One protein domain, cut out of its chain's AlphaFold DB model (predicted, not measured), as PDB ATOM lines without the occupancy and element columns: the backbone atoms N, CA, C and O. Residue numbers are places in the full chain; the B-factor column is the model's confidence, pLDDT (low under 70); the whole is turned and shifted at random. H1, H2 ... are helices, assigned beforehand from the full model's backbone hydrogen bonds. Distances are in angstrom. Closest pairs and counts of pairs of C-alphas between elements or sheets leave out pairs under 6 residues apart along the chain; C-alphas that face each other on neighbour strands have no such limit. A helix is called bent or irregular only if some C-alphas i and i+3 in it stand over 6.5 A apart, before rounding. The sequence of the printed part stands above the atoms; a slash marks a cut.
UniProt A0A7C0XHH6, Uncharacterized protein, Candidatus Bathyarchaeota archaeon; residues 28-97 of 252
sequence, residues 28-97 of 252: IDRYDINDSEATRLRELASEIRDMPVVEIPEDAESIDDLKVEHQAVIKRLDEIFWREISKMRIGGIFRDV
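Overview. This is residues 28 to 97 of the 252 residues of an uncharacterized protein of Candidatus Bathyarchaeota archaeon (UniProt A0A7C0XHH6). The domain is a long, loose helical hairpin: H1 and H2 run side by side in opposite ways, joined at one end by a wide loop, residues 50 to 67. At the other end a short helix, H3, turns off from the end of H2 to make a corner with it. The printed part has 70 residues, with three named helices in the order H1, H2, H3 and no named strand; the class is all helix. The whole is loose, with a radius of gyration of the C-alphas of 14.8 A, and elongated, spanning 43 by 24 by 18 A.

Along the chain. The printed part begins at Ile 28, with its C-alpha at (78.262, 93.921, 138.397). H1 holds residues 35 to 49 and is 21.0 A long from first to last C-alpha; C-alpha 35 is at (86.119, 81.639, 146.212). H2, residues 68 to 87, is the longest helix at 27.5 A; C-alpha 68 is at (112.495, 104.800, 145.966). It is neither bent nor irregular, but only just: C-alphas 82 and 85 are 6.5 A apart. H3, residues 89 to 96, is 12.0 A long and ends with C-alpha 96 at (84.808, 95.560, 129.390). It too is neither bent nor irregular, but only just: C-alphas 89 and 92 are 6.0 A apart.

Arrangement. H1 and H2 form a helical hairpin and run opposite ways at a shallow tilt of 15 degrees. They only just touch, with 3 pairs of C-alphas within 8 A, and H2 does so with residues 77 to 85 alone. Their closest C-alphas are those of Leu 44 and Ile 80, 7.4 A apart. H2 and H3 stand about perpendicular, at 80 degrees. They touch only at the corner by their link, and only just, with 3 pairs of C-alphas within 8 A; H2 does so with residues 85 to 86 alone, and the closest C-alphas are those of Ile 85 and Gly 91, 5.2 A apart. H1 and H3 are close but not clearly touching: the closest C-alphas, those of Glu 37 and Ile 90, are 8.0 A apart. These two run the same way at a steep tilt of 66 degrees. In H1 every O i to N i+4 pair is within hydrogen-bond range; in H2 13 of 16 are, and in H3 1 of 4, beside 4 of 5 O i to N i+3 pairs.

Size, cuts and confidence. The two C-alphas farthest apart are those of Asp 35 and Asp 59, at 43.9 A, while those of Ile 28 and Val 97, the first and last printed, are 10.4 A apart. The printed part has no cut. The link from H1 to H2, 18 residues, is long, and its C-alphas lie 11 to 25 A from the mean of the C-alphas; the link from H2 to H3, 1 residue, is tight. The mean pLDDT of the printed part of this model is 93.8, and no printed residue is under 70.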
ATOM      1  N   ILE A  28      77.543  94.745 137.414       89.75
ATOM      2  CA  ILE A  28      78.262  93.921 138.397       89.75
ATOM      3  C   ILE A  28      77.905  92.443 138.203       89.75
ATOM      4  O   ILE A  28      78.800  91.609 138.146       89.75
ATOM      5  N   ASP A  29      76.625  92.152 137.962       91.62
ATOM      6  CA  ASP A  29      76.093  90.793 137.786       91.62
ATOM      7  C   ASP A  29      76.657  90.043 136.566       91.62
ATOM      8  O   ASP A  29      76.446  88.842 136.424       91.62
ATOM      9  N   ARG A  30      77.373  90.728 135.661       92.31
ATOM     10  CA  ARG A  30      78.073  90.070 134.545       92.31
ATOM     11  C   ARG A  30      79.351  89.357 134.966       92.31
ATOM     12  O   ARG A  30      79.835  88.524 134.201       92.31
ATOM     13  N   TYR A  31      79.924  89.716 136.109       92.50
ATOM     14  CA  TYR A  31      81.228  89.221 136.519       92.50
ATOM     15  C   TYR A  31      81.081  88.205 137.640       92.50
ATOM     16  O   TYR A  31      80.515  88.486 138.690       92.50
ATOM     17  N   ASP A  32      81.632  87.023 137.396       89.25
ATOM     18  CA  ASP A  32      81.725  85.957 138.382       89.25
ATOM     19  C   ASP A  32      83.070  86.043 139.114       89.25
ATOM     20  O   ASP A  32      84.103  86.319 138.496       89.25
ATOM     21  N   ILE A  33      83.048  85.801 140.423       94.62
ATOM     22  CA  ILE A  33      84.231  85.755 141.284       94.62
ATOM     23  C   ILE A  33      84.144  84.460 142.084       94.62
ATOM     24  O   ILE A  33      83.304  84.327 142.972       94.62
ATOM     25  N   ASN A  34      85.030  83.513 141.785       94.06
ATOM     26  CA  ASN A  34      85.095  82.264 142.545       94.06
ATOM     27  C   ASN A  34      85.770  82.473 143.915       94.06
ATOM     28  O   ASN A  34      86.470  83.462 144.128       94.06
ATOM     29  N   ASP A  35      85.612  81.518 144.834       96.69
ATOM     30  CA  ASP A  35      86.119  81.639 146.212       96.69
ATOM     31  C   ASP A  35      87.637  81.859 146.300       96.69
ATOM     32  O   ASP A  35      88.112  82.593 147.174       96.69
ATOM     33  N   SER A  36      88.408  81.264 145.383       96.12
ATOM     34  CA  SER A  36      89.863  81.441 145.327       96.12
ATOM     35  C   SER A  36      90.230  82.866 144.914       96.12
ATOM     36  O   SER A  36      91.051  83.499 145.578       96.12
ATOM     37  N   GLU A  37      89.580  83.408 143.882       96.38
ATOM     38  CA  GLU A  37      89.756  84.801 143.468       96.38
ATOM     39  C   GLU A  37      89.276  85.766 144.548       96.38
ATOM     40  O   GLU A  37      89.989  86.706 144.880       96.38
ATOM     41  N   ALA A  38      88.119  85.517 145.162       97.12
ATOM     42  CA  ALA A  38      87.605  86.347 146.246       97.12
ATOM     43  C   ALA A  38      88.579  86.391 147.432       97.12
ATOM     44  O   ALA A  38      88.801  87.452 148.016       97.12
ATOM     45  N   THR A  39      89.183  85.253 147.783       98.19
ATOM     46  CA  THR A  39      90.217  85.181 148.823       98.19
ATOM     47  C   THR A  39      91.448  85.981 148.414       98.19
ATOM     48  O   THR A  39      91.863  86.872 149.154       98.19
ATOM     49  N   ARG A  40      91.966  85.764 147.198       97.81
ATOM     50  CA  ARG A  40      93.155  86.471 146.713       97.81
ATOM     51  C   ARG A  40      92.943  87.983 146.608       97.81
ATOM     52  O   ARG A  40      93.816  88.750 146.992       97.81
ATOM     53  N   LEU A  41      91.785  88.434 146.135       97.69
ATOM     54  CA  LEU A  41      91.444  89.858 146.056       97.69
ATOM     55  C   LEU A  41      91.392  90.509 147.443       97.69
ATOM     56  O   LEU A  41      91.812  91.654 147.585       97.69
ATOM     57  N   ARG A  42      90.914  89.798 148.475       98.25
ATOM     58  CA  ARG A  42      90.931  90.300 149.861       98.25
ATOM     59  C   ARG A  42      92.351  90.410 150.413       98.25
ATOM     60  O   ARG A  42      92.652  91.397 151.077       98.25
ATOM     61  N   GLU A  43      93.216  89.440 150.121       98.38
ATOM     62  CA  GLU A  43      94.638  89.512 150.480       98.38
ATOM     63  C   GLU A  43      95.315  90.711 149.813       98.38
ATOM     64  O   GLU A  43      95.944  91.510 150.497       98.38
ATOM     65  N   LEU A  44      95.117  90.878 148.501       98.25
ATOM     66  CA  LEU A  44      95.637  92.013 147.734       98.25
ATOM     67  C   LEU A  44      95.109  93.351 148.267       98.25
ATOM     68  O   LEU A  44      95.860  94.314 148.374       98.25
ATOM     69  N   ALA A  45      93.831  93.420 148.644       97.94
ATOM     70  CA  ALA A  45      93.260  94.616 149.254       97.94
ATOM     71  C   ALA A  45      93.896  94.932 150.619       97.94
ATOM     72  O   ALA A  45      94.141  96.101 150.913       97.94
ATOM     73  N   SER A  46      94.184  93.912 151.439       98.12
ATOM     74  CA  SER A  46      94.930  94.096 152.692       98.12
ATOM     75  C   SER A  46      96.351  94.574 152.416       98.12
ATOM     76  O   SER A  46      96.791  95.524 153.049       98.12
ATOM     77  N   GLU A  47      97.029  93.970 151.437       97.94
ATOM     78  CA  GLU A  47      98.373  94.364 151.010       97.94
ATOM     79  C   GLU A  47      98.408  95.848 150.617       97.94
ATOM     80  O   GLU A  47      99.199  96.603 151.169       97.94
ATOM     81  N   ILE A  48      97.503  96.286 149.732       97.50
ATOM     82  CA  ILE A  48      97.411  97.681 149.268       97.50
ATOM     83  C   ILE A  48      97.114  98.641 150.421       97.50
ATOM     84  O   ILE A  48      97.684  99.727 150.473       97.50
ATOM     85  N   ARG A  49      96.222  98.264 151.343       96.44
ATOM     86  CA  ARG A  49      95.887  99.103 152.502       96.44
ATOM     87  C   ARG A  49      97.106  99.354 153.390       96.44
ATOM     88  O   ARG A  49      97.215 100.434 153.961       96.44
ATOM     89  N   ASP A  50      97.980  98.363 153.514       96.56
ATOM     90  CA  ASP A  50      99.145  98.421 154.392       96.56
ATOM     91  C   ASP A  50     100.370  99.070 153.692       96.56
ATOM     92  O   ASP A  50     101.406  99.280 154.325       96.56
ATOM     93  N   MET A  51     100.259  99.436 152.402       96.31
ATOM     94  CA  MET A  51     101.280 100.201 151.671       96.31
ATOM     95  C   MET A  51     101.320 101.673 152.118       96.31
ATOM     96  O   MET A  51     100.282 102.253 152.447       96.31
ATOM     97  N   PRO A  52     102.496 102.329 152.077       93.44
ATOM     98  CA  PRO A  52     102.574 103.758 152.336       93.44
ATOM     99  C   PRO A  52     101.840 104.547 151.245       93.44
ATOM    100  O   PRO A  52     101.871 104.201 150.061       93.44
ATOM    101  N   VAL A  53     101.183 105.635 151.653       90.75
ATOM    102  CA  VAL A  53     100.534 106.563 150.722       90.75
ATOM    103  C   VAL A  53     101.605 107.231 149.869       90.75
ATOM    104  O   VAL A  53     102.527 107.852 150.391       90.75
ATOM    105  N   VAL A  54     101.465 107.121 148.550       90.75
ATOM    106  CA  VAL A  54     102.387 107.751 147.603       90.75
ATOM    107  C   VAL A  54     102.154 109.257 147.584       90.75
ATOM    108  O   VAL A  54     101.118 109.738 147.125       90.75
ATOM    109  N   GLU A  55     103.149 110.006 148.047       86.88
ATOM    110  CA  GLU A  55     103.211 111.456 147.883       86.88
ATOM    111  C   GLU A  55     103.904 111.799 146.561       86.88
ATOM    112  O   GLU A  55     104.989 111.285 146.270       86.88
ATOM    113  N   ILE A  56     103.271 112.675 145.776       84.38
ATOM    114  CA  ILE A  56     103.792 113.187 144.506       84.38
ATOM    115  C   ILE A  56     104.272 114.628 144.747       84.38
ATOM    116  O   ILE A  56     103.434 115.479 145.064       84.38
ATOM    117  N   PRO A  57     105.583 114.914 144.630       84.31
ATOM    118  CA  PRO A  57     106.120 116.273 144.696       84.31
ATOM    119  C   PRO A  57     105.475 117.205 143.659       84.31
ATOM    120  O   PRO A  57     105.082 116.764 142.580       84.31
ATOM    121  N   GLU A  58     105.373 118.503 143.963       75.88
ATOM    122  CA  GLU A  58     104.740 119.481 143.056       75.88
ATOM    123  C   GLU A  58     105.480 119.639 141.717       75.88
ATOM    124  O   GLU A  58     104.866 120.012 140.716       75.88
ATOM    125  N   ASP A  59     106.784 119.372 141.715       80.38
ATOM    126  CA  ASP A  59     107.717 119.484 140.596       80.38
ATOM    127  C   ASP A  59     108.064 118.137 139.944       80.38
ATOM    128  O   ASP A  59     108.881 118.104 139.030       80.38
ATOM    129  N   ALA A  60     107.432 117.036 140.370       86.44
ATOM    130  CA  ALA A  60     107.649 115.731 139.757       86.44
ATOM    131  C   ALA A  60     107.099 115.695 138.320       86.44
ATOM    132  O   ALA A  60     105.911 115.937 138.082       86.44
ATOM    133  N   GLU A  61     107.955 115.338 137.364       86.44
ATOM    134  CA  GLU A  61     107.598 115.168 135.951       86.44
ATOM    135  C   GLU A  61     107.523 113.686 135.555       86.44
ATOM    136  O   GLU A  61     106.895 113.326 134.555       86.44
ATOM    137  N   SER A  62     108.136 112.812 136.353       91.06
ATOM    138  CA  SER A  62     108.281 111.387 136.095       91.06
ATOM    139  C   SER A  62     108.245 110.554 137.382       91.06
ATOM    140  O   SER A  62     108.297 111.068 138.498       91.06
ATOM    141  N   ILE A  63     108.160 109.229 137.229       89.19
ATOM    142  CA  ILE A  63     108.230 108.296 138.364       89.19
ATOM    143  C   ILE A  63     109.597 108.334 139.062       89.19
ATOM    144  O   ILE A  63     109.675 108.078 140.263       89.19
ATOM    145  N   ASP A  64     110.654 108.690 138.328       92.62
ATOM    146  CA  ASP A  64     112.024 108.740 138.840       92.62
ATOM    147  C   ASP A  64     112.222 109.894 139.838       92.62
ATOM    148  O   ASP A  64     113.118 109.829 140.679       92.62
ATOM    149  N   ASP A  65     111.331 110.891 139.815       93.12
ATOM    150  CA  ASP A  65     111.313 112.016 140.758       93.12
ATOM    151  C   ASP A  65     110.708 111.639 142.126       93.12
ATOM    152  O   ASP A  65     110.734 112.420 143.079       93.12
ATOM    153  N   LEU A  66     110.144 110.431 142.247       93.00
ATOM    154  CA  LEU A  66     109.565 109.934 143.492       93.00
ATOM    155  C   LEU A  66     110.616 109.232 144.352       93.00
ATOM    156  O   LEU A  66     111.576 108.647 143.854       93.00
ATOM    157  N   LYS A  67     110.399 109.200 145.672       93.69
ATOM    158  CA  LYS A  67     111.234 108.398 146.578       93.69
ATOM    159  C   LYS A  67     111.214 106.924 146.160       93.69
ATOM    160  O   LYS A  67     110.165 106.403 145.788       93.69
ATOM    161  N   VAL A  68     112.342 106.229 146.321       93.75
ATOM    162  CA  VAL A  68     112.495 104.800 145.966       93.75
ATOM    163  C   VAL A  68     111.395 103.924 146.581       93.75
ATOM    164  O   VAL A  68     110.872 103.027 145.924       93.75
ATOM    165  N   GLU A  69     110.992 104.214 147.821       93.88
ATOM    166  CA  GLU A  69     109.873 103.544 148.496       93.88
ATOM    167  C   GLU A  69     108.537 103.699 147.743       93.88
ATOM    168  O   GLU A  69     107.817 102.720 147.556       93.88
ATOM    169  N   HIS A  70     108.227 104.893 147.231       94.69
ATOM    170  CA  HIS A  70     107.005 105.163 146.469       94.69
ATOM    171  C   HIS A  70     107.063 104.544 145.071       94.69
ATOM    172  O   HIS A  70     106.061 104.013 144.593       94.69
ATOM    173  N   GLN A  71     108.237 104.546 144.431       95.06
ATOM    174  CA  GLN A  71     108.438 103.851 143.156       95.06
ATOM    175  C   GLN A  71     108.164 102.346 143.296       95.06
ATOM    176  O   GLN A  71     107.505 101.749 142.443       95.06
ATOM    177  N   ALA A  72     108.623 101.733 144.394       95.44
ATOM    178  CA  ALA A  72     108.362 100.327 144.690       95.44
ATOM    179  C   ALA A  72     106.864 100.047 144.895       95.44
ATOM    180  O   ALA A  72     106.362  99.054 144.366       95.44
ATOM    181  N   VAL A  73     106.142 100.938 145.587       96.69
ATOM    182  CA  VAL A  73     104.678 100.851 145.724       96.69
ATOM    183  C   VAL A  73     103.992 100.909 144.364       96.69
ATOM    184  O   VAL A  73     103.198 100.025 144.057       96.69
ATOM    185  N   ILE A  74     104.319 101.890 143.517       95.44
ATOM    186  CA  ILE A  74     103.712 102.022 142.181       95.44
ATOM    187  C   ILE A  74     103.972 100.769 141.346       95.44
ATOM    188  O   ILE A  74     103.040 100.200 140.782       95.44
ATOM    189  N   LYS A  75     105.217 100.282 141.329       96.81
ATOM    190  CA  LYS A  75     105.571  99.047 140.627       96.81
ATOM    191  C   LYS A  75     104.758  97.855 141.137       96.81
ATOM    192  O   LYS A  75     104.310  97.035 140.338       96.81
ATOM    193  N   ARG A  76     104.556  97.749 142.454       97.50
ATOM    194  CA  ARG A  76     103.755  96.668 143.032       97.50
ATOM    195  C   ARG A  76     102.280  96.797 142.656       97.50
ATOM    196  O   ARG A  76     101.674  95.799 142.280       97.50
ATOM    197  N   LEU A  77     101.718  98.005 142.680       97.56
ATOM    198  CA  LEU A  77     100.356  98.262 142.205       97.56
ATOM    199  C   LEU A  77     100.199  97.860 140.730       97.56
ATOM    200  O   LEU A  77      99.227  97.186 140.390       97.56
ATOM    201  N   ASP A  78     101.176  98.175 139.876       96.88
ATOM    202  CA  ASP A  78     101.171  97.754 138.473       96.88
ATOM    203  C   ASP A  78     101.164  96.227 138.321       96.88
ATOM    204  O   ASP A  78     100.445  95.680 137.484       96.88
ATOM    205  N   GLU A  79     101.933  95.507 139.137       98.00
ATOM    206  CA  GLU A  79     101.908  94.043 139.142       98.00
ATOM    207  C   GLU A  79     100.544  93.500 139.581       98.00
ATOM    208  O   GLU A  79      99.989  92.625 138.909       98.00
ATOM    209  N   ILE A  80      99.972  94.054 140.652       98.06
ATOM    210  CA  ILE A  80      98.665  93.644 141.173       98.06
ATOM    211  C   ILE A  80      97.580  93.834 140.107       98.06
ATOM    212  O   ILE A  80      96.890  92.878 139.748       98.06
ATOM    213  N   PHE A  81      97.437  95.042 139.562       96.81
ATOM    214  CA  PHE A  81      96.362  95.347 138.619       96.81
ATOM    215  C   PHE A  81      96.609  94.732 137.237       96.81
ATOM    216  O   PHE A  81      95.722  94.083 136.678       96.81
ATOM    217  N   TRP A  82      97.816  94.880 136.684       96.19
ATOM    218  CA  TRP A  82      98.073  94.558 135.278       96.19
ATOM    219  C   TRP A  82      98.642  93.165 135.037       96.19
ATOM    220  O   TRP A  82      98.588  92.695 133.898       96.19
ATOM    221  N   ARG A  83      99.148  92.466 136.062       95.62
ATOM    222  CA  ARG A  83      99.680  91.098 135.910       95.62
ATOM    223  C   ARG A  83      98.924  90.042 136.702       95.62
ATOM    224  O   ARG A  83      98.813  88.928 136.194       95.62
ATOM    225  N   GLU A  84      98.460  90.349 137.910       97.00
ATOM    226  CA  GLU A  84      97.726  89.393 138.749       97.00
ATOM    227  C   GLU A  84      96.225  89.430 138.444       97.00
ATOM    228  O   GLU A  84      95.700  88.479 137.864       97.00
ATOM    229  N   ILE A  85      95.541  90.538 138.760       96.44
ATOM    230  CA  ILE A  85      94.082  90.660 138.594       96.44
ATOM    231  C   ILE A  85      93.683  90.527 137.120       96.44
ATOM    232  O   ILE A  85      92.690  89.878 136.811       96.44
ATOM    233  N   SER A  86      94.477  91.064 136.189       94.94
ATOM    234  CA  SER A  86      94.203  90.975 134.746       94.94
ATOM    235  C   SER A  86      94.126  89.537 134.199       94.94
ATOM    236  O   SER A  86      93.471  89.314 133.175       94.94
ATOM    237  N   LYS A  87      94.780  88.576 134.870       94.44
ATOM    238  CA  LYS A  87      94.772  87.143 134.528       94.44
ATOM    239  C   LYS A  87      93.674  86.357 135.244       94.44
ATOM    240  O   LYS A  87      93.401  85.225 134.852       94.44
ATOM    241  N   MET A  88      93.061  86.935 136.276       95.12
ATOM    242  CA  MET A  88      91.873  86.381 136.924       95.12
ATOM    243  C   MET A  88      90.652  86.535 136.006       95.12
ATOM    244  O   MET A  88      90.625  87.387 135.115       95.12
ATOM    245  N   ARG A  89      89.600  85.750 136.246       93.75
ATOM    246  CA  ARG A  89      88.310  85.855 135.545       93.75
ATOM    247  C   ARG A  89      87.704  87.241 135.734       93.75
ATOM    248  O   ARG A  89      87.303  87.862 134.748       93.75
ATOM    249  N   ILE A  90      87.735  87.766 136.962       94.25
ATOM    250  CA  ILE A  90      87.282  89.132 137.266       94.25
ATOM    251  C   ILE A  90      88.058  90.208 136.490       94.25
ATOM    252  O   ILE A  90      87.513  91.271 136.211       94.25
ATOM    253  N   GLY A  91      89.294  89.923 136.062       93.62
ATOM    254  CA  GLY A  91      90.119  90.828 135.259       93.62
ATOM    255  C   GLY A  91      89.488  91.233 133.926       93.62
ATOM    256  O   GLY A  91      89.892  92.237 133.339       93.62
ATOM    257  N   GLY A  92      88.459  90.509 133.462       92.62
ATOM    258  CA  GLY A  92      87.607  90.937 132.347       92.62
ATOM    259  C   GLY A  92      87.015  92.337 132.532       92.62
ATOM    260  O   GLY A  92      86.913  93.080 131.557       92.62
ATOM    261  N   ILE A  93      86.750  92.756 133.775       94.19
ATOM    262  CA  ILE A  93      86.207  94.083 134.084       94.19
ATOM    263  C   ILE A  93      87.093  95.225 133.564       94.19
ATOM    264  O   ILE A  93      86.567  96.236 133.112       94.19
ATOM    265  N   PHE A  94      88.422  95.055 133.545       92.12
ATOM    266  CA  PHE A  94      89.353  96.075 133.042       92.12
ATOM    267  C   PHE A  94      89.291  96.260 131.525       92.12
ATOM    268  O   PHE A  94      89.712  97.297 131.023       92.12
ATOM    269  N   ARG A  95      88.790  95.262 130.789       88.94
ATOM    270  CA  ARG A  95      88.603  95.342 129.333       88.94
ATOM    271  C   ARG A  95      87.207  95.825 128.967       88.94
ATOM    272  O   ARG A  95      87.043  96.571 128.008       88.94
ATOM    273  N   ASP A  96      86.217  95.375 129.724       92.94
ATOM    274  CA  ASP A  96      84.808  95.560 129.390       92.94
ATOM    275  C   ASP A  96      84.254  96.906 129.872       92.94
ATOM    276  O   ASP A  96      83.324  97.454 129.274       92.94
ATOM    277  N   VAL A  97      84.803  97.439 130.966       93.81
ATOM    278  CA  VAL A  97      84.378  98.711 131.548       93.81
ATOM    279  C   VAL A  97      85.321  99.803 131.081       93.81
ATOM    280  O   VAL A  97      86.520  99.745 131.328       93.81
TER     281      VAL A  97